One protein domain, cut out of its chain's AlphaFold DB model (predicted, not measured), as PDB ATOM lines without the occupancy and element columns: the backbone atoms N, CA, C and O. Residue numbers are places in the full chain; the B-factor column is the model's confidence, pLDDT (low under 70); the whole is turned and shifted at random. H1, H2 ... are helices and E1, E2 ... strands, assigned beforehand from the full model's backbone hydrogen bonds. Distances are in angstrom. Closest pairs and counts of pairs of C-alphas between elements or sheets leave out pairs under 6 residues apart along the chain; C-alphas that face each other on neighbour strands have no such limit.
ATOM      1  N   THR A  22      -3.595 -33.469  43.268       95.00
ATOM      2  CA  THR A  22      -3.135 -33.705  41.899       95.00
ATOM      3  C   THR A  22      -1.664 -33.363  41.784       95.00
ATOM      4  O   THR A  22      -1.243 -32.290  42.201       95.00
ATOM      5  N   VAL A  23      -0.910 -34.242  41.128       97.12
ATOM      6  CA  VAL A  23       0.507 -34.046  40.833       97.12
ATOM      7  C   VAL A  23       0.757 -34.089  39.334       97.12
ATOM      8  O   VAL A  23       0.243 -34.968  38.635       97.12
ATOM      9  N   LEU A  24       1.619 -33.191  38.860       98.25
ATOM     10  CA  LEU A  24       2.194 -33.206  37.525       98.25
ATOM     11  C   LEU A  24       3.719 -33.229  37.570       98.25
ATOM     12  O   LEU A  24       4.344 -32.497  38.333       98.25
ATOM     13  N   VAL A  25       4.300 -34.022  36.677       98.69
ATOM     14  CA  VAL A  25       5.712 -33.969  36.304       98.69
ATOM     15  C   VAL A  25       5.823 -33.578  34.838       98.69
ATOM     16  O   VAL A  25       5.011 -34.006  34.018       98.69
ATOM     17  N   GLY A  26       6.811 -32.775  34.470       98.38
ATOM     18  CA  GLY A  26       7.017 -32.422  33.072       98.38
ATOM     19  C   GLY A  26       8.304 -31.671  32.828       98.38
ATOM     20  O   GLY A  26       9.062 -31.415  33.761       98.38
ATOM     21  N   TYR A  27       8.539 -31.304  31.575       98.44
ATOM     22  CA  TYR A  27       9.716 -30.536  31.192       98.44
ATOM     23  C   TYR A  27       9.371 -29.349  30.294       98.44
ATOM     24  O   TYR A  27       8.348 -29.336  29.603       98.44
ATOM     25  N   GLU A  28      10.270 -28.373  30.276       97.94
ATOM     26  CA  GLU A  28      10.249 -27.248  29.354       97.94
ATOM     27  C   GLU A  28      11.644 -27.015  28.764       97.94
ATOM     28  O   GLU A  28      12.667 -27.111  29.446       97.94
ATOM     29  N   CYS A  29      11.658 -26.685  27.474       96.38
ATOM     30  CA  CYS A  29      12.829 -26.252  26.727       96.38
ATOM     31  C   CYS A  29      12.727 -24.759  26.440       96.38
ATOM     32  O   CYS A  29      12.133 -24.357  25.435       96.38
ATOM     33  N   ASN A  30      13.313 -23.930  27.298       96.56
ATOM     34  CA  ASN A  30      13.214 -22.489  27.145       96.56
ATOM     35  C   ASN A  30      14.373 -21.955  26.296       96.56
ATOM     36  O   ASN A  30      15.506 -21.828  26.756       96.56
ATOM     37  N   GLN A  31      14.090 -21.614  25.039       95.75
ATOM     38  CA  GLN A  31      15.089 -21.070  24.107       95.75
ATOM     39  C   GLN A  31      15.561 -19.656  24.488       95.75
ATOM     40  O   GLN A  31      16.675 -19.264  24.143       95.75
ATOM     41  N   VAL A  32      14.722 -18.885  25.189       95.19
ATOM     42  CA  VAL A  32      15.000 -17.486  25.547       95.19
ATOM     43  C   VAL A  32      15.970 -17.422  26.724       95.19
ATOM     44  O   VAL A  32      17.018 -16.778  26.622       95.19
ATOM     45  N   SER A  33      15.658 -18.116  27.823       96.06
ATOM     46  CA  SER A  33      16.569 -18.229  28.969       96.06
ATOM     47  C   SER A  33      17.718 -19.203  28.700       96.06
ATOM     48  O   SER A  33      18.802 -19.027  29.252       96.06
ATOM     49  N   ASN A  34      17.541 -20.108  27.730       96.62
ATOM     50  CA  ASN A  34      18.489 -21.150  27.345       96.62
ATOM     51  C   ASN A  34      18.626 -22.224  28.432       96.62
ATOM     52  O   ASN A  34      19.724 -22.608  28.833       96.62
ATOM     53  N   GLU A  35      17.475 -22.677  28.920       97.94
ATOM     54  CA  GLU A  35      17.361 -23.578  30.060       97.94
ATOM     55  C   GLU A  35      16.502 -24.795  29.717       97.94
ATOM     56  O   GLU A  35      15.477 -24.691  29.036       97.94
ATOM     57  N   VAL A  36      16.912 -25.951  30.236       98.19
ATOM     58  CA  VAL A  36      16.021 -27.099  30.418       98.19
ATOM     59  C   VAL A  36      15.492 -27.027  31.841       98.19
ATOM     60  O   VAL A  36      16.286 -26.979  32.780       98.19
ATOM     61  N   SER A  37      14.176 -27.054  32.015       98.31
ATOM     62  CA  SER A  37      13.571 -27.235  33.334       98.31
ATOM     63  C   SER A  37      12.779 -28.533  33.372       98.31
ATOM     64  O   SER A  37      12.069 -28.864  32.426       98.31
ATOM     65  N   VAL A  38      12.912 -29.284  34.461       98.69
ATOM     66  CA  VAL A  38      12.016 -30.391  34.794       98.69
ATOM     67  C   VAL A  38      11.305 -30.018  36.082       98.69
ATOM     68  O   VAL A  38      11.952 -29.679  37.071       98.69
ATOM     69  N   THR A  39       9.977 -30.042  36.051       98.62
ATOM     70  CA  THR A  39       9.128 -29.546  37.132       98.62
ATOM     71  C   THR A  39       8.286 -30.662  37.723       98.62
ATOM     72  O   THR A  39       7.809 -31.543  37.008       98.62
ATOM     73  N   TYR A  40       8.095 -30.584  39.033       98.56
ATOM     74  CA  TYR A  40       7.182 -31.401  39.814       98.56
ATOM     75  C   TYR A  40       6.277 -30.462  40.608       98.56
ATOM     76  O   TYR A  40       6.756 -29.589  41.340       98.56
ATOM     77  N   ARG A  41       4.970 -30.541  40.366       98.00
ATOM     78  CA  ARG A  41       3.968 -29.614  40.906       98.00
ATOM     79  C   ARG A  41       2.815 -30.406  41.491       98.00
ATOM     80  O   ARG A  41       2.318 -31.312  40.831       98.00
ATOM     81  N   GLY A  42       2.400 -30.038  42.696       96.69
ATOM     82  CA  GLY A  42       1.268 -30.618  43.406       96.69
ATOM     83  C   GLY A  42       0.271 -29.535  43.809       96.69
ATOM     84  O   GLY A  42       0.679 -28.400  44.051       96.69
ATOM     85  N   ALA A  43      -1.022 -29.859  43.827       96.56
ATOM     86  CA  ALA A  43      -2.065 -28.965  44.327       96.56
ATOM     87  C   ALA A  43      -3.325 -29.735  44.756       96.56
ATOM     88  O   ALA A  43      -3.700 -30.730  44.128       96.56
ATOM     89  N   TYR A  44      -4.005 -29.237  45.793       95.12
ATOM     90  CA  TYR A  44      -5.277 -29.781  46.273       95.12
ATOM     91  C   TYR A  44      -6.488 -29.238  45.514       95.12
ATOM     92  O   TYR A  44      -6.512 -28.083  45.086       95.12
ATOM     93  N   ASN A  45      -7.537 -30.057  45.447       93.56
ATOM     94  CA  ASN A  45      -8.912 -29.654  45.157       93.56
ATOM     95  C   ASN A  45      -9.021 -28.822  43.870       93.56
ATOM     96  O   ASN A  45      -8.466 -29.214  42.846       93.56
ATOM     97  N   GLU A  46      -9.694 -27.668  43.913       94.56
ATOM     98  CA  GLU A  46      -9.890 -26.789  42.751       94.56
ATOM     99  C   GLU A  46      -8.562 -26.377  42.096       94.56
ATOM    100  O   GLU A  46      -8.460 -26.334  40.871       94.56
ATOM    101  N   ALA A  47      -7.512 -26.128  42.886       94.88
ATOM    102  CA  ALA A  47      -6.190 -25.815  42.348       94.88
ATOM    103  C   ALA A  47      -5.558 -27.033  41.654       94.88
ATOM    104  O   ALA A  47      -4.903 -26.882  40.624       94.88
ATOM    105  N   GLY A  48      -5.787 -28.239  42.178       95.19
ATOM    106  CA  GLY A  48      -5.406 -29.499  41.538       95.19
ATOM    107  C   GLY A  48      -6.164 -29.762  40.235       95.19
ATOM    108  O   GLY A  48      -5.572 -30.221  39.257       95.19
ATOM    109  N   ASP A  49      -7.452 -29.428  40.189       94.25
ATOM    110  CA  ASP A  49      -8.259 -29.528  38.975       94.25
ATOM    111  C   ASP A  49      -7.766 -28.540  37.909       94.25
ATOM    112  O   ASP A  49      -7.482 -28.957  36.784       94.25
ATOM    113  N   LEU A  50      -7.523 -27.278  38.281       95.88
ATOM    114  CA  LEU A  50      -6.920 -26.274  37.398       95.88
ATOM    115  C   LEU A  50      -5.522 -26.682  36.920       95.88
ATOM    116  O   LEU A  50      -5.172 -26.442  35.764       95.88
ATOM    117  N   LEU A  51      -4.717 -27.303  37.787       95.50
ATOM    118  CA  LEU A  51      -3.400 -27.823  37.428       95.50
ATOM    119  C   LEU A  51      -3.525 -28.889  36.329       95.50
ATOM    120  O   LEU A  51      -2.783 -28.857  35.348       95.50
ATOM    121  N   ARG A  52      -4.492 -29.806  36.453       95.12
ATOM    122  CA  ARG A  52      -4.762 -30.845  35.449       95.12
ATOM    123  C   ARG A  52      -5.333 -30.279  34.150       95.12
ATOM    124  O   ARG A  52      -4.945 -30.745  33.082       95.12
ATOM    125  N   GLU A  53      -6.242 -29.312  34.227       95.50
ATOM    126  CA  GLU A  53      -6.878 -28.681  33.062       95.50
ATOM    127  C   GLU A  53      -5.888 -27.859  32.233       95.50
ATOM    128  O   GLU A  53      -5.914 -27.914  31.005       95.50
ATOM    129  N   ASN A  54      -4.968 -27.156  32.897       96.50
ATOM    130  CA  ASN A  54      -3.937 -26.345  32.246       96.50
ATOM    131  C   ASN A  54      -2.664 -27.136  31.903       96.50
ATOM    132  O   ASN A  54      -1.670 -26.548  31.469       96.50
ATOM    133  N   LYS A  55      -2.677 -28.461  32.096       96.31
ATOM    134  CA  LYS A  55      -1.549 -29.339  31.781       96.31
ATOM    135  C   LYS A  55      -1.160 -29.203  30.307       96.31
ATOM    136  O   LYS A  55      -1.994 -29.345  29.413       96.31
ATOM    137  N   THR A  56       0.128 -29.019  30.042       97.00
ATOM    138  CA  THR A  56       0.657 -28.984  28.672       97.00
ATOM    139  C   THR A  56       0.878 -30.391  28.101       97.00
ATOM    140  O   THR A  56       0.751 -31.413  28.783       97.00
ATOM    141  N   SER A  57       1.257 -30.474  26.824       96.56
ATOM    142  CA  SER A  57       1.654 -31.739  26.192       96.56
ATOM    143  C   SER A  57       2.976 -32.310  26.725       96.56
ATOM    144  O   SER A  57       3.246 -33.490  26.508       96.56
ATOM    145  N   THR A  58       3.782 -31.505  27.424       97.81
ATOM    146  CA  THR A  58       5.073 -31.898  28.020       97.81
ATOM    147  C   THR A  58       4.976 -32.166  29.521       97.81
ATOM    148  O   THR A  58       5.992 -32.203  30.216       97.81
ATOM    149  N   GLN A  59       3.754 -32.340  30.026       98.44
ATOM    150  CA  GLN A  59       3.458 -32.651  31.418       98.44
ATOM    151  C   GLN A  59       2.573 -33.891  31.510       98.44
ATOM    152  O   GLN A  59       1.744 -34.155  30.636       98.44
ATOM    153  N   TRP A  60       2.702 -34.646  32.595       98.31
ATOM    154  CA  TRP A  60       1.990 -35.896  32.855       98.31
ATOM    155  C   TRP A  60       1.645 -36.003  34.329       98.31
ATOM    156  O   TRP A  60       2.417 -35.577  35.183       98.31
ATOM    157  N   THR A  61       0.516 -36.636  34.639       97.62
ATOM    158  CA  THR A  61       0.365 -37.196  35.982       97.62
ATOM    159  C   THR A  61       1.266 -38.430  36.057       97.62
ATOM    160  O   THR A  61       1.294 -39.199  35.090       97.62
ATOM    161  N   PRO A  62       1.987 -38.676  37.160       97.69
ATOM    162  CA  PRO A  62       2.790 -39.891  37.286       97.69
ATOM    163  C   PRO A  62       1.983 -41.177  37.037       97.69
ATOM    164  O   PRO A  62       2.435 -42.082  36.345       97.69
ATOM    165  N   TRP A  63       0.724 -41.200  37.482       97.00
ATOM    166  CA  TRP A  63      -0.228 -42.281  37.212       97.00
ATOM    167  C   TRP A  63      -0.467 -42.555  35.720       97.00
ATOM    168  O   TRP A  63      -0.633 -43.706  35.329       97.00
ATOM    169  N   SER A  64      -0.439 -41.527  34.865       97.44
ATOM    170  CA  SER A  64      -0.601 -41.696  33.410       97.44
ATOM    171  C   SER A  64       0.595 -42.369  32.724       97.44
ATOM    172  O   SER A  64       0.539 -42.637  31.525       97.44
ATOM    173  N   LEU A  65       1.672 -42.634  33.469       98.12
ATOM    174  CA  LEU A  65       2.865 -43.324  32.987       98.12
ATOM    175  C   LEU A  65       2.871 -44.816  33.352       98.12
ATOM    176  O   LEU A  65       3.892 -45.480  33.191       98.12
ATOM    177  N   ILE A  66       1.749 -45.369  33.812       98.06
ATOM    178  CA  ILE A  66       1.549 -46.820  33.843       98.06
ATOM    179  C   ILE A  66       1.181 -47.270  32.429       98.06
ATOM    180  O   ILE A  66       0.214 -46.787  31.844       98.06
ATOM    181  N   GLU A  67       1.962 -48.190  31.872       97.62
ATOM    182  CA  GLU A  67       1.699 -48.756  30.548       97.62
ATOM    183  C   GLU A  67       0.739 -49.944  30.625       97.62
ATOM    184  O   GLU A  67      -0.120 -50.110  29.760       97.62
ATOM    185  N   SER A  68       0.864 -50.765  31.669       97.69
ATOM    186  CA  SER A  68       0.023 -51.943  31.854       97.69
ATOM    187  C   SER A  68      -0.142 -52.320  33.322       97.69
ATOM    188  O   SER A  68       0.708 -52.036  34.170       97.69
ATOM    189  N   MET A  69      -1.239 -53.017  33.599       97.94
ATOM    190  CA  MET A  69      -1.482 -53.709  34.859       97.94
ATOM    191  C   MET A  69      -1.171 -55.201  34.672       97.94
ATOM    192  O   MET A  69      -1.531 -55.782  33.649       97.94
ATOM    193  N   GLU A  70      -0.491 -55.818  35.638       97.56
ATOM    194  CA  GLU A  70      -0.265 -57.270  35.691       97.56
ATOM    195  C   GLU A  70      -1.570 -58.003  36.047       97.56
ATOM    196  O   GLU A  70      -1.867 -59.069  35.513       97.56
ATOM    197  N   ASN A  71      -2.355 -57.406  36.944       96.94
ATOM    198  CA  ASN A  71      -3.712 -57.797  37.322       96.94
ATOM    199  C   ASN A  71      -4.442 -56.576  37.910       96.94
ATOM    200  O   ASN A  71      -3.864 -55.493  37.961       96.94
ATOM    201  N   ASP A  72      -5.679 -56.751  38.375       95.62
ATOM    202  CA  ASP A  72      -6.545 -55.657  38.847       95.62
ATOM    203  C   ASP A  72      -5.892 -54.740  39.896       95.62
ATOM    204  O   ASP A  72      -6.149 -53.537  39.901       95.62
ATOM    205  N   ASP A  73      -4.998 -55.278  40.729       96.44
ATOM    206  CA  ASP A  73      -4.394 -54.545  41.841       96.44
ATOM    207  C   ASP A  73      -2.884 -54.334  41.699       96.44
ATOM    208  O   ASP A  73      -2.269 -53.680  42.541       96.44
ATOM    209  N   ARG A  74      -2.241 -54.884  40.664       97.56
ATOM    210  CA  ARG A  74      -0.780 -54.870  40.539       97.56
ATOM    211  C   ARG A  74      -0.325 -54.220  39.246       97.56
ATOM    212  O   ARG A  74      -0.670 -54.668  38.157       97.56
ATOM    213  N   ILE A  75       0.512 -53.199  39.376       97.81
ATOM    214  CA  ILE A  75       1.169 -52.528  38.256       97.81
ATOM    215  C   ILE A  75       2.116 -53.518  37.568       97.81
ATOM    216  O   ILE A  75       2.900 -54.195  38.233       97.81
ATOM    217  N   GLY A  76       2.038 -53.588  36.238       97.81
ATOM    218  CA  GLY A  76       2.922 -54.396  35.404       97.81
ATOM    219  C   GLY A  76       4.098 -53.569  34.899       97.81
ATOM    220  O   GLY A  76       5.168 -53.553  35.509       97.81
ATOM    221  N   THR A  77       3.893 -52.864  33.787       97.94
ATOM    222  CA  THR A  77       4.943 -52.082  33.124       97.94
ATOM    223  C   THR A  77       4.765 -50.586  33.354       97.94
ATOM    224  O   THR A  77       3.661 -50.042  33.270       97.94
ATOM    225  N   LEU A  78       5.883 -49.907  33.606       98.31
ATOM    226  CA  LEU A  78       5.967 -48.454  33.713       98.31
ATOM    227  C   LEU A  78       6.590 -47.873  32.445       98.31
ATOM    228  O   LEU A  78       7.599 -48.372  31.946       98.31
ATOM    229  N   LYS A  79       6.018 -46.775  31.964       98.19
ATOM    230  CA  LYS A  79       6.505 -46.028  30.812       98.19
ATOM    231  C   LYS A  79       7.511 -44.969  31.249       98.19
ATOM    232  O   LYS A  79       7.252 -44.185  32.160       98.19
ATOM    233  N   THR A  80       8.630 -44.899  30.536       98.69
ATOM    234  CA  THR A  80       9.545 -43.752  30.593       98.69
ATOM    235  C   THR A  80       9.250 -42.838  29.413       98.69
ATOM    236  O   THR A  80       9.153 -43.289  28.271       98.69
ATOM    237  N   ILE A  81       9.073 -41.552  29.685       98.31
ATOM    238  CA  ILE A  81       9.054 -40.520  28.660       98.31
ATOM    239  C   ILE A  81      10.493 -40.186  28.306       98.31
ATOM    240  O   ILE A  81      11.288 -39.875  29.190       98.31
ATOM    241  N   GLU A  82      10.796 -40.205  27.013       98.19
ATOM    242  CA  GLU A  82      12.058 -39.718  26.474       98.19
ATOM    243  C   GLU A  82      11.788 -38.477  25.629       98.19
ATOM    244  O   GLU A  82      11.034 -38.518  24.656       98.19
ATOM    245  N   ALA A  83      12.396 -37.365  26.015       96.88
ATOM    246  CA  ALA A  83      12.296 -36.098  25.318       96.88
ATOM    247  C   ALA A  83      13.682 -35.582  24.938       96.88
ATOM    248  O   ALA A  83      14.673 -35.864  25.608       96.88
ATOM    249  N   SER A  84      13.733 -34.785  23.874       96.12
ATOM    250  CA  SER A  84      14.969 -34.183  23.378       96.12
ATOM    251  C   SER A  84      14.835 -32.670  23.304       96.12
ATOM    252  O   SER A  84      13.801 -32.145  22.890       96.12
ATOM    253  N   CYS A  85      15.902 -31.975  23.681       94.00
ATOM    254  CA  CYS A  85      15.969 -30.525  23.742       94.00
ATOM    255  C   CYS A  85      17.266 -30.022  23.113       94.00
ATOM    256  O   CYS A  85      18.348 -30.387  23.567       94.00
ATOM    257  N   SER A  86      17.181 -29.161  22.100       95.62
ATOM    258  CA  SER A  86      18.363 -28.536  21.498       95.62
ATOM    259  C   SER A  86      18.501 -27.097  21.991       95.62
ATOM    260  O   SER A  86      17.640 -26.267  21.710       95.62
ATOM    261  N   LEU A  87      19.573 -26.800  22.727       96.38
ATOM    262  CA  LEU A  87      19.830 -25.498  23.354       96.38
ATOM    263  C   LEU A  87      21.324 -25.168  23.279       96.38
ATOM    264  O   LEU A  87      22.161 -26.031  23.522       96.38
ATOM    265  N   SER A  88      21.683 -23.929  22.926       92.62
ATOM    266  CA  SER A  88      23.093 -23.510  22.741       92.62
ATOM    267  C   SER A  88      23.925 -24.422  21.822       92.62
ATOM    268  O   SER A  88      25.122 -24.593  22.032       92.62
ATOM    269  N   GLY A  89      23.306 -25.042  20.812       91.62
ATOM    270  CA  GLY A  89      23.985 -25.992  19.918       91.62
ATOM    271  C   GLY A  89      24.286 -27.363  20.539       91.62
ATOM    272  O   GLY A  89      24.947 -28.184  19.907       91.62
ATOM    273  N   LYS A  90      23.792 -27.624  21.752       94.81
ATOM    274  CA  LYS A  90      23.892 -28.902  22.461       94.81
ATOM    275  C   LYS A  90      22.545 -29.615  22.436       94.81
ATOM    276  O   LYS A  90      21.501 -28.964  22.396       94.81
ATOM    277  N   ASN A  91      22.576 -30.945  22.470       96.38
ATOM    278  CA  ASN A  91      21.381 -31.784  22.512       96.38
ATOM    279  C   ASN A  91      21.287 -32.474  23.869       96.38
ATOM    280  O   ASN A  91      22.163 -33.259  24.235       96.38
ATOM    281  N   TYR A  92      20.202 -32.193  24.575       97.94
ATOM    282  CA  TYR A  92      19.888 -32.773  25.865       97.94
ATOM    283  C   TYR A  92      18.789 -33.815  25.719       97.94
ATOM    284  O   TYR A  92      17.797 -33.569  25.034       97.94
ATOM    285  N   GLN A  93      18.958 -34.957  26.376       98.38
ATOM    286  CA  GLN A  93      17.915 -35.963  26.534       98.38
ATOM    287  C   GLN A  93      17.353 -35.853  27.950       98.38
ATOM    288  O   GLN A  93      18.111 -35.849  28.919       98.38
ATOM    289  N   ILE A  94      16.034 -35.754  28.059       98.56
ATOM    290  CA  ILE A  94      15.298 -35.697  29.317       98.56
ATOM    291  C   ILE A  94      14.504 -36.991  29.431       98.56
ATOM    292  O   ILE A  94      13.698 -37.306  28.555       98.56
ATOM    293  N   LEU A  95      14.738 -37.734  30.507       98.75
ATOM    294  CA  LEU A  95      13.997 -38.945  30.833       98.75
ATOM    295  C   LEU A  95      13.129 -38.666  32.053       98.75
ATOM    296  O   LEU A  95      13.619 -38.120  33.039       98.75
ATOM    297  N   ILE A  96      11.854 -39.036  31.991       98.75
ATOM    298  CA  ILE A  96      10.906 -38.886  33.101       98.75
ATOM    299  C   ILE A  96      10.149 -40.193  33.258       98.75
ATOM    300  O   ILE A  96       9.666 -40.753  32.275       98.75
ATOM    301  N   GLY A  97       9.979 -40.659  34.487       98.56
ATOM    302  CA  GLY A  97       9.116 -41.803  34.739       98.56
ATOM    303  C   GLY A  97       8.468 -41.769  36.116       98.56
ATOM    304  O   GLY A  97       8.819 -40.941  36.957       98.56
ATOM    305  N   PRO A  98       7.511 -42.672  36.350       98.19
ATOM    306  CA  PRO A  98       6.802 -42.764  37.614       98.19
ATOM    307  C   PRO A  98       7.595 -43.569  38.649       98.19
ATOM    308  O   PRO A  98       8.462 -44.380  38.301       98.19
ATOM    309  N   ILE A  99       7.254 -43.368  39.919       97.31
ATOM    310  CA  ILE A  99       7.675 -44.200  41.050       97.31
ATOM    311  C   ILE A  99       6.425 -44.559  41.859       97.31
ATOM    312  O   ILE A  99       5.915 -43.729  42.615       97.31
ATOM    313  N   PRO A 100       5.908 -45.786  41.714       96.31
ATOM    314  CA  PRO A 100       4.852 -46.269  42.587       96.31
ATOM    315  C   PRO A 100       5.377 -46.408  44.016       96.31
ATOM    316  O   PRO A 100       6.420 -47.025  44.230       96.31
ATOM    317  N   GLY A 101       4.632 -45.905  45.003       94.50
ATOM    318  CA  GLY A 101       4.912 -46.187  46.416       94.50
ATOM    319  C   GLY A 101       4.719 -47.669  46.750       94.50
ATOM    320  O   GLY A 101       5.366 -48.211  47.645       94.50
ATOM    321  N   ASN A 102       3.863 -48.353  45.986       95.38
ATOM    322  CA  ASN A 102       3.740 -49.801  45.990       95.38
ATOM    323  C   ASN A 102       3.310 -50.295  44.607       95.38
ATOM    324  O   ASN A 102       2.430 -49.713  43.978       95.38
ATOM    325  N   MET A 103       3.894 -51.402  44.148       96.19
ATOM    326  CA  MET A 103       3.454 -52.049  42.907       96.19
ATOM    327  C   MET A 103       2.066 -52.682  43.049       96.19
ATOM    328  O   MET A 103       1.398 -52.883  42.043       96.19
ATOM    329  N   ASN A 104       1.631 -53.011  44.271       96.94
ATOM    330  CA  ASN A 104       0.247 -53.360  44.578       96.94
ATOM    331  C   ASN A 104      -0.503 -52.103  45.051       96.94
ATOM    332  O   ASN A 104      -0.215 -51.596  46.138       96.94
ATOM    333  N   ILE A 105      -1.479 -51.631  44.275       95.50
ATOM    334  CA  ILE A 105      -2.216 -50.382  44.528       95.50
ATOM    335  C   ILE A 105      -3.154 -50.468  45.745       95.50
ATOM    336  O   ILE A 105      -3.488 -49.441  46.330       95.50
ATOM    337  N   GLN A 106      -3.526 -51.681  46.174       95.25
ATOM    338  CA  GLN A 106      -4.254 -51.923  47.430       95.25
ATOM    339  C   GLN A 106      -3.309 -52.132  48.621       95.25
ATOM    340  O   GLN A 106      -3.736 -52.231  49.772       95.25
ATOM    341  N   GLY A 107      -2.009 -52.260  48.351       93.31
ATOM    342  CA  GLY A 107      -0.981 -52.406  49.366       93.31
ATOM    343  C   GLY A 107      -0.755 -51.113  50.147       93.31
ATOM    344  O   GLY A 107      -1.247 -50.034  49.811       93.31
ATOM    345  N   ARG A 108       0.059 -51.202  51.203       92.62
ATOM    346  CA  ARG A 108       0.490 -50.016  51.954       92.62
ATOM    347  C   ARG A 108       1.170 -49.035  50.988       92.62
ATOM    348  O   ARG A 108       2.103 -49.443  50.303       92.62
ATOM    349  N   PHE A 109       0.692 -47.787  50.951       90.62
ATOM    350  CA  PHE A 109       1.112 -46.724  50.017       90.62
ATOM    351  C   PHE A 109       0.828 -46.989  48.537       90.62
ATOM    352  O   PHE A 109       1.396 -46.330  47.674       90.62
ATOM    353  N   GLY A 110      -0.094 -47.900  48.231       91.94
ATOM    354  CA  GLY A 110      -0.509 -48.163  46.859       91.94
ATOM    355  C   GLY A 110      -1.193 -46.979  46.172       91.94
ATOM    356  O   GLY A 110      -1.162 -46.903  44.954       91.94
ATOM    357  N   ALA A 111      -1.720 -46.012  46.932       90.75
ATOM    358  CA  ALA A 111      -2.244 -44.749  46.402       90.75
ATOM    359  C   ALA A 111      -1.165 -43.665  46.180       90.75
ATOM    360  O   ALA A 111      -1.468 -42.604  45.634       90.75
ATOM    361  N   VAL A 112       0.084 -43.900  46.597       92.88
ATOM    362  CA  VAL A 112       1.187 -42.946  46.416       92.88
ATOM    363  C   VAL A 112       1.861 -43.207  45.074       92.88
ATOM    364  O   VAL A 112       2.260 -44.333  44.776       92.88
ATOM    365  N   MET A 113       2.028 -42.156  44.275       95.31
ATOM    366  CA  MET A 113       2.767 -42.206  43.017       95.31
ATOM    367  C   MET A 113       3.571 -40.924  42.845       95.31
ATOM    368  O   MET A 113       3.004 -39.843  42.677       95.31
ATOM    369  N   THR A 114       4.889 -41.062  42.843       96.56
ATOM    370  CA  THR A 114       5.828 -39.955  42.647       96.56
ATOM    371  C   THR A 114       6.466 -40.072  41.261       96.56
ATOM    372  O   THR A 114       6.013 -40.853  40.417       96.56
ATOM    373  N   ALA A 115       7.485 -39.270  40.970       98.25
ATOM    374  CA  ALA A 115       8.216 -39.347  39.716       98.25
ATOM    375  C   ALA A 115       9.725 -39.257  39.941       98.25
ATOM    376  O   ALA A 115      10.204 -38.815  40.986       98.25
ATOM    377  N   TRP A 116      10.472 -39.635  38.913       98.69
ATOM    378  CA  TRP A 116      11.897 -39.375  38.788       98.69
ATOM    379  C   TRP A 116      12.188 -38.668  37.470       98.69
ATOM    380  O   TRP A 116      11.412 -38.758  36.513       98.69
ATOM    381  N   ALA A 117      13.342 -38.013  37.413       98.69
ATOM    382  CA  ALA A 117      13.882 -37.454  36.187       98.69
ATOM    383  C   ALA A 117      15.384 -37.713  36.045       98.69
ATOM    384  O   ALA A 117      16.103 -37.894  37.028       98.69
ATOM    385  N   GLU A 118      15.852 -37.721  34.802       98.75
ATOM    386  CA  GLU A 118      17.261 -37.794  34.426       98.75
ATOM    387  C   GLU A 118      17.517 -36.844  33.249       98.75
ATOM    388  O   GLU A 118      16.672 -36.708  32.363       98.75
ATOM    389  N   ILE A 119      18.679 -36.187  33.229       98.56
ATOM    390  CA  ILE A 119      19.081 -35.291  32.139       98.56
ATOM    391  C   ILE A 119      20.463 -35.700  31.639       98.56
ATOM    392  O   ILE A 119      21.414 -35.809  32.418       98.56
ATOM    393  N   ARG A 120      20.586 -35.885  30.325       98.44
ATOM    394  CA  ARG A 120      21.834 -36.238  29.642       98.44
ATOM    395  C   ARG A 120      22.201 -35.210  28.584       98.44
ATOM    396  O   ARG A 120      21.321 -34.631  27.961       98.44
ATOM    397  N   GLU A 121      23.493 -35.053  28.332       96.69
ATOM    398  CA  GLU A 121      24.050 -34.396  27.148       96.69
ATOM    399  C   GLU A 121      24.831 -35.447  26.348       96.69
ATOM    400  O   GLU A 121      25.916 -35.880  26.746       96.69
ATOM    401  N   GLY A 122      24.256 -35.920  25.238       90.56
ATOM    402  CA  GLY A 122      24.779 -37.094  24.532       90.56
ATOM    403  C   GLY A 122      24.858 -38.320  25.454       90.56
ATOM    404  O   GLY A 122      23.849 -38.751  26.006       90.56
ATOM    405  N   ASN A 123      26.063 -38.866  25.645       92.00
ATOM    406  CA  ASN A 123      26.306 -40.011  26.537       92.00
ATOM    407  C   ASN A 123      26.642 -39.605  27.983       92.00
ATOM    408  O   ASN A 123      26.810 -40.475  28.838       92.00
ATOM    409  N   THR A 124      26.769 -38.308  28.264       96.94
ATOM    410  CA  THR A 124      27.122 -37.808  29.592       96.94
ATOM    411  C   THR A 124      25.859 -37.594  30.410       96.94
ATOM    412  O   THR A 124      24.988 -36.815  30.026       96.94
ATOM    413  N   VAL A 125      25.764 -38.256  31.561       98.19
ATOM    414  CA  VAL A 125      24.680 -38.032  32.523       98.19
ATOM    415  C   VAL A 125      24.996 -36.769  33.324       98.19
ATOM    416  O   VAL A 125      25.966 -36.746  34.079       98.19
ATOM    417  N   LEU A 126      24.196 -35.718  33.136       97.88
ATOM    418  CA  LEU A 126      24.347 -34.443  33.843       97.88
ATOM    419  C   LEU A 126      23.577 -34.452  35.165       97.88
ATOM    420  O   LEU A 126      24.098 -34.052  36.203       97.88
ATOM    421  N   VAL A 127      22.345 -34.959  35.127       98.19
ATOM    422  CA  VAL A 127      21.528 -35.242  36.308       98.19
ATOM    423  C   VAL A 127      21.213 -36.728  36.266       98.19
ATOM    424  O   VAL A 127      20.496 -37.117  35.346       98.19
ATOM    425  N   PRO A 128      21.743 -37.558  37.183       98.00
ATOM    426  CA  PRO A 128      21.384 -38.972  37.247       98.00
ATOM    427  C   PRO A 128      19.921 -39.128  37.647       98.00
ATOM    428  O   PRO A 128      19.354 -38.198  38.223       98.00
ATOM    429  N   ARG A 129      19.334 -40.305  37.382       97.69
ATOM    430  CA  ARG A 129      17.991 -40.660  37.846       97.69
ATOM    431  C   ARG A 129      17.794 -40.218  39.295       97.69
ATOM    432  O   ARG A 129      18.366 -40.795  40.218       97.69
ATOM    433  N   ARG A 130      16.972 -39.189  39.465       97.25
ATOM    434  CA  ARG A 130      16.687 -38.549  40.741       97.25
ATOM    435  C   ARG A 130      15.191 -38.544  40.964       97.25
ATOM    436  O   ARG A 130      14.435 -38.137  40.088       97.25
ATOM    437  N   GLU A 131      14.793 -38.985  42.141       97.69
ATOM    438  CA  GLU A 131      13.405 -38.998  42.591       97.69
ATOM    439  C   GLU A 131      13.012 -37.592  43.065       97.69
ATOM    440  O   GLU A 131      13.826 -36.884  43.667       97.69
ATOM    441  N   PHE A 132      11.789 -37.159  42.754       98.00
ATOM    442  CA  PHE A 132      11.286 -35.864  43.221       98.00
ATOM    443  C   PHE A 132      10.876 -35.906  44.692       98.00
ATOM    444  O   PHE A 132      11.040 -34.916  45.401       98.00
ATOM    445  N   GLU A 133      10.412 -37.061  45.156       95.81
ATOM    446  CA  GLU A 133      10.080 -37.329  46.551       95.81
ATOM    447  C   GLU A 133      10.831 -38.569  47.026       95.81
ATOM    448  O   GLU A 133      11.061 -39.490  46.245       95.81
ATOM    449  N   SER A 134      11.190 -38.582  48.308       91.00
ATOM    450  CA  SER A 134      11.718 -39.754  49.002       91.00
ATOM    451  C   SER A 134      10.640 -40.821  49.228       91.00
ATOM    452  O   SER A 134       9.465 -40.645  48.892       91.00
ATOM    453  N   ASP A 135      11.045 -41.929  49.857       85.25
ATOM    454  CA  ASP A 135      10.122 -42.960  50.318       85.25
ATOM    455  C   ASP A 135       8.938 -42.366  51.106       85.25
ATOM    456  O   ASP A 135       9.039 -41.386  51.845       85.25
ATOM    457  N   CYS A 136       7.785 -43.004  50.965       80.94
ATOM    458  CA  CYS A 136       6.538 -42.603  51.603       80.94
ATOM    459  C   CYS A 136       6.588 -42.507  53.145       80.94
ATOM    460  O   CYS A 136       5.747 -41.811  53.715       80.94
ATOM    461  N   HIS A 137       7.552 -43.146  53.818       83.88
ATOM    462  CA  HIS A 137       7.771 -43.027  55.267       83.88
ATOM    463  C   HIS A 137       8.743 -41.915  55.660       83.88
ATOM    464  O   HIS A 137       8.874 -41.615  56.847       83.88
ATOM    465  N   ASP A 138       9.459 -41.346  54.697       87.44
ATOM    466  CA  ASP A 138      10.405 -40.272  54.933       87.44
ATOM    467  C   ASP A 138       9.682 -38.930  54.795       87.44
ATOM    468  O   ASP A 138       9.248 -38.528  53.710       87.44
ATOM    469  N   TYR A 139       9.506 -38.265  55.931       84.19
ATOM    470  CA  TYR A 139       8.861 -36.957  56.022       84.19
ATOM    471  C   TYR A 139       9.863 -35.805  56.137       84.19
ATOM    472  O   TYR A 139       9.465 -34.648  56.007       84.19
ATOM    473  N   ASP A 140      11.143 -36.118  56.354       92.25
ATOM    474  CA  ASP A 140      12.192 -35.133  56.612       92.25
ATOM    475  C   ASP A 140      12.906 -34.722  55.319       92.25
ATOM    476  O   ASP A 140      13.371 -33.585  55.192       92.25
ATOM    477  N   THR A 141      12.975 -35.622  54.333       94.88
ATOM    478  CA  THR A 141      13.559 -35.302  53.029       94.88
ATOM    479  C   THR A 141      12.635 -34.367  52.237       94.88
ATOM    480  O   THR A 141      11.462 -34.684  52.019       94.88
ATOM    481  N   PRO A 142      13.142 -33.207  51.777       96.81
ATOM    482  CA  PRO A 142      12.337 -32.241  51.048       96.81
ATOM    483  C   PRO A 142      11.991 -32.731  49.638       96.81
ATOM    484  O   PRO A 142      12.750 -33.464  48.999       96.81
ATOM    485  N   VAL A 143      10.860 -32.251  49.127       97.81
ATOM    486  CA  VAL A 143      10.400 -32.517  47.764       97.81
ATOM    487  C   VAL A 143      11.188 -31.640  46.805       97.81
ATOM    488  O   VAL A 143      11.218 -30.418  46.949       97.81
ATOM    489  N   THR A 144      11.828 -32.249  45.808       98.56
ATOM    490  CA  THR A 144      12.396 -31.505  44.681       98.56
ATOM    491  C   THR A 144      11.239 -31.017  43.817       98.56
ATOM    492  O   THR A 144      10.428 -31.810  43.355       98.56
ATOM    493  N   THR A 145      11.145 -29.712  43.591       98.50
ATOM    494  CA  THR A 145      10.121 -29.131  42.715       98.50
ATOM    495  C   THR A 145      10.695 -28.836  41.341       98.50
ATOM    496  O   THR A 145       9.979 -28.915  40.347       98.50
ATOM    497  N   ASP A 146      11.979 -28.495  41.253       98.62
ATOM    498  CA  ASP A 146      12.596 -28.079  39.998       98.62
ATOM    499  C   ASP A 146      14.007 -28.635  39.858       98.62
ATOM    500  O   ASP A 146      14.808 -28.595  40.794       98.62
ATOM    501  N   ILE A 147      14.311 -29.087  38.647       98.69
ATOM    502  CA  ILE A 147      15.659 -29.369  38.166       98.69
ATOM    503  C   ILE A 147      15.887 -28.431  36.987       98.69
ATOM    504  O   ILE A 147      15.230 -28.574  35.957       98.69
ATOM    505  N   ILE A 148      16.781 -27.459  37.141       98.56
ATOM    506  CA  ILE A 148      17.037 -26.429  36.132       98.56
ATOM    507  C   ILE A 148      18.471 -26.585  35.643       98.56
ATOM    508  O   ILE A 148      19.408 -26.520  36.435       98.56
ATOM    509  N   LEU A 149      18.641 -26.780  34.340       98.31
ATOM    510  CA  LEU A 149      19.929 -26.816  33.662       98.31
ATOM    511  C   LEU A 149      20.055 -25.584  32.766       98.31
ATOM    512  O   LEU A 149      19.335 -25.462  31.777       98.31
ATOM    513  N   ASP A 150      21.013 -24.718  33.076       97.75
ATOM    514  CA  ASP A 150      21.431 -23.630  32.193       97.75
ATOM    515  C   ASP A 150      22.377 -24.193  31.126       97.75
ATOM    516  O   ASP A 150      23.504 -24.600  31.414       97.75
ATOM    517  N   ALA A 151      21.927 -24.212  29.872       95.50
ATOM    518  CA  ALA A 151      22.674 -24.806  28.771       95.50
ATOM    519  C   ALA A 151      23.873 -23.959  28.305       95.50
ATOM    520  O   ALA A 151      24.737 -24.486  27.598       95.50
ATOM    521  N   LYS A 152      23.953 -22.675  28.683       94.25
ATOM    522  CA  LYS A 152      25.109 -21.812  28.387       94.25
ATOM    523  C   LYS A 152      26.248 -22.081  29.357       94.25
ATOM    524  O   LYS A 152      27.403 -22.146  28.940       94.25
ATOM    525  N   THR A 153      25.931 -22.201  30.644       95.56
ATOM    526  CA  THR A 153      26.939 -22.351  31.706       95.56
ATOM    527  C   THR A 153      27.186 -23.805  32.101       95.56
ATOM    528  O   THR A 153      28.221 -24.106  32.691       95.56
ATOM    529  N   GLY A 154      26.258 -24.711  31.780       94.12
ATOM    530  CA  GLY A 154      26.253 -26.095  32.256       94.12
ATOM    531  C   GLY A 154      25.885 -26.226  33.737       94.12
ATOM    532  O   GLY A 154      26.015 -27.309  34.306       94.12
ATOM    533  N   ARG A 155      25.459 -25.136  34.387       97.50
ATOM    534  CA  ARG A 155      25.090 -25.138  35.803       97.50
ATOM    535  C   ARG A 155      23.744 -25.829  35.993       97.50
ATOM    536  O   ARG A 155      22.791 -25.535  35.276       97.50
ATOM    537  N   ILE A 156      23.673 -26.683  37.010       98.38
ATOM    538  CA  ILE A 156      22.440 -27.342  37.441       98.38
ATOM    539  C   ILE A 156      22.024 -26.787  38.802       98.38
ATOM    540  O   ILE A 156      22.836 -26.723  39.725       98.38
ATOM    541  N   GLU A 157      20.756 -26.418  38.922       98.38
ATOM    542  CA  GLU A 157      20.117 -25.992  40.162       98.38
ATOM    543  C   GLU A 157      18.970 -26.945  40.511       98.38
ATOM    544  O   GLU A 157      18.177 -27.331  39.650       98.38
ATOM    545  N   PHE A 158      18.877 -27.302  41.791       98.25
ATOM    546  CA  PHE A 158      17.766 -28.068  42.344       98.25
ATOM    547  C   PHE A 158      16.997 -27.171  43.305       98.25
ATOM    548  O   PHE A 158      17.580 -26.681  44.275       98.25
ATOM    549  N   LYS A 159      15.700 -26.973  43.061       98.50
ATOM    550  CA  LYS A 159      14.817 -26.301  44.021       98.50
ATOM    551  C   LYS A 159      14.034 -27.339  44.792       98.50
ATOM    552  O   LYS A 159      13.534 -28.305  44.213       98.50
ATOM    553  N   THR A 160      13.944 -27.128  46.095       98.38
ATOM    554  CA  THR A 160      13.296 -28.048  47.020       98.38
ATOM    555  C   THR A 160      12.432 -27.285  48.011       98.38
ATOM    556  O   THR A 160      12.819 -26.193  48.432       98.38
ATOM    557  N   ILE A 161      11.328 -27.885  48.440       97.50
ATOM    558  CA  ILE A 161      10.489 -27.388  49.539       97.50
ATOM    559  C   ILE A 161      10.249 -28.502  50.557       97.50
ATOM    560  O   ILE A 161      10.468 -29.675  50.250       97.50
ATOM    561  N   SER A 162       9.834 -28.161  51.780       96.06
ATOM    562  CA  SER A 162       9.517 -29.202  52.762       96.06
ATOM    563  C   SER A 162       8.338 -30.051  52.277       96.06
ATOM    564  O   SER A 162       7.490 -29.580  51.516       96.06
ATOM    565  N   LYS A 163       8.271 -31.313  52.713       92.75
ATOM    566  CA  LYS A 163       7.162 -32.196  52.336       92.75
ATOM    567  C   LYS A 163       5.822 -31.637  52.804       92.75
ATOM    568  O   LYS A 163       4.871 -31.641  52.037       92.75
ATOM    569  N   ASN A 164       5.775 -31.061  54.003       91.31
ATOM    570  CA  ASN A 164       4.577 -30.383  54.490       91.31
ATOM    571  C   ASN A 164       4.162 -29.239  53.559       91.31
ATOM    572  O   ASN A 164       3.011 -29.210  53.156       91.31
ATOM    573  N   ASP A 165       5.087 -28.369  53.143       94.00
ATOM    574  CA  ASP A 165       4.751 -27.253  52.244       94.00
ATOM    575  C   ASP A 165       4.280 -27.725  50.858       94.00
ATOM    576  O   ASP A 165       3.503 -27.033  50.207       94.00
ATOM    577  N   PHE A 166       4.748 -28.886  50.386       95.06
ATOM    578  CA  PHE A 166       4.288 -29.466  49.119       95.06
ATOM    579  C   PHE A 166       2.856 -30.007  49.205       95.06
ATOM    580  O   PHE A 166       2.116 -29.930  48.227       95.06
ATOM    581  N   TYR A 167       2.479 -30.537  50.368       90.69
ATOM    582  CA  TYR A 167       1.158 -31.094  50.663       90.69
ATOM    583  C   TYR A 167       0.292 -30.135  51.506       90.69
ATOM    584  O   TYR A 167      -0.574 -30.591  52.257       90.69
ATOM    585  N   MET A 168       0.478 -28.819  51.367       81.56
ATOM    586  CA  MET A 168      -0.364 -27.787  51.995       81.56
ATOM    587  C   MET A 168      -1.171 -26.966  50.990       81.56
ATOM    588  O   MET A 168      -0.813 -26.937  49.792       81.56
TER     589      MET A 168
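This is residues 22 to 168 of the 168 residues of an uncharacterized protein of Vibrio nigripulchritudo FTn2 (UniProt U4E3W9). Two four-stranded sheets stand face to face as a well-formed sandwich, their strands nearly aligned, with H1 over E1 and E2 of one sheet and the small turn at E3 far out beyond the other. The 147 printed residues hold, in chain order, E1 E2 H1 H2 E3 E4 E5 E6 E7 E8 E9 H3. The sheets, E1 - E2 - E8 - E9 and E4 - E5 - E6 - E7, are antiparallel, and the class is mostly strand. The whole is compact, with a radius of gyration of the C-alphas of 15.7 A and spans of 47 by 33 by 30 A.

E1, residues 22 to 30, begins at C-alpha 22 (-3.135, -33.705, 41.899) and measures 24.7 A. E2 is residues 35 to 44, 28.5 A; H1 is residues 45 to 53, 12.3 A; H2 is residues 62 to 65; E3 is residues 69 to 71. E4 is residues 81 to 87, 19.2 A; E5, the longest strand, is residues 90 to 100, 32.7 A; E6 is residues 113 to 121, 27.7 A; E7 is residues 124 to 131, 18.9 A. E8 is residues 143 to 150, 21.1 A; E9 is residues 156 to 161, 17.0 A. H3, residues 163 to 166, ends at C-alpha 166 (4.288, -29.466, 49.119).

The sandwich, two sheets face to face, has best planes 12 degrees apart; the closest C-alphas of E1 and E4, Cys 29 and Cys 85, are 6.1 A apart. The hairpin E1 and E2 has N 24 and O 41 at 2.8 A, E2 and E8 have N 38 and O 147 at 2.8 A, and the hairpin E8 and E9 has N 148 and O 157 at 2.9 A. H1 is on this sheet, height 6.4 A, with C-alphas 22 and 48 of E1 and H1 closest at 4.8 A. H2 is on the other sheet, over none of its strands, and only grazes the first. E4 to E7 form a meander, each strand the antiparallel neighbour of the one before: N 83 and O 94 are 2.9 A apart, N 95 and O 118 2.9 A, N 117 and O 130 2.9 A. E3 pairs with no named strand. H3 stands at the first sheet's level. Every O i to N i+4 pair is within hydrogen-bond range in H1; H2 and H3 are too short for such a pair.

The C-alphas of Asp 72 and Thr 153, the two farthest apart, are 47.8 A apart. The printed part has no cut. The links E5 to E6 and E7 to E8 are long. The mean pLDDT of the printed part is 96.0, and no printed residue is under 70.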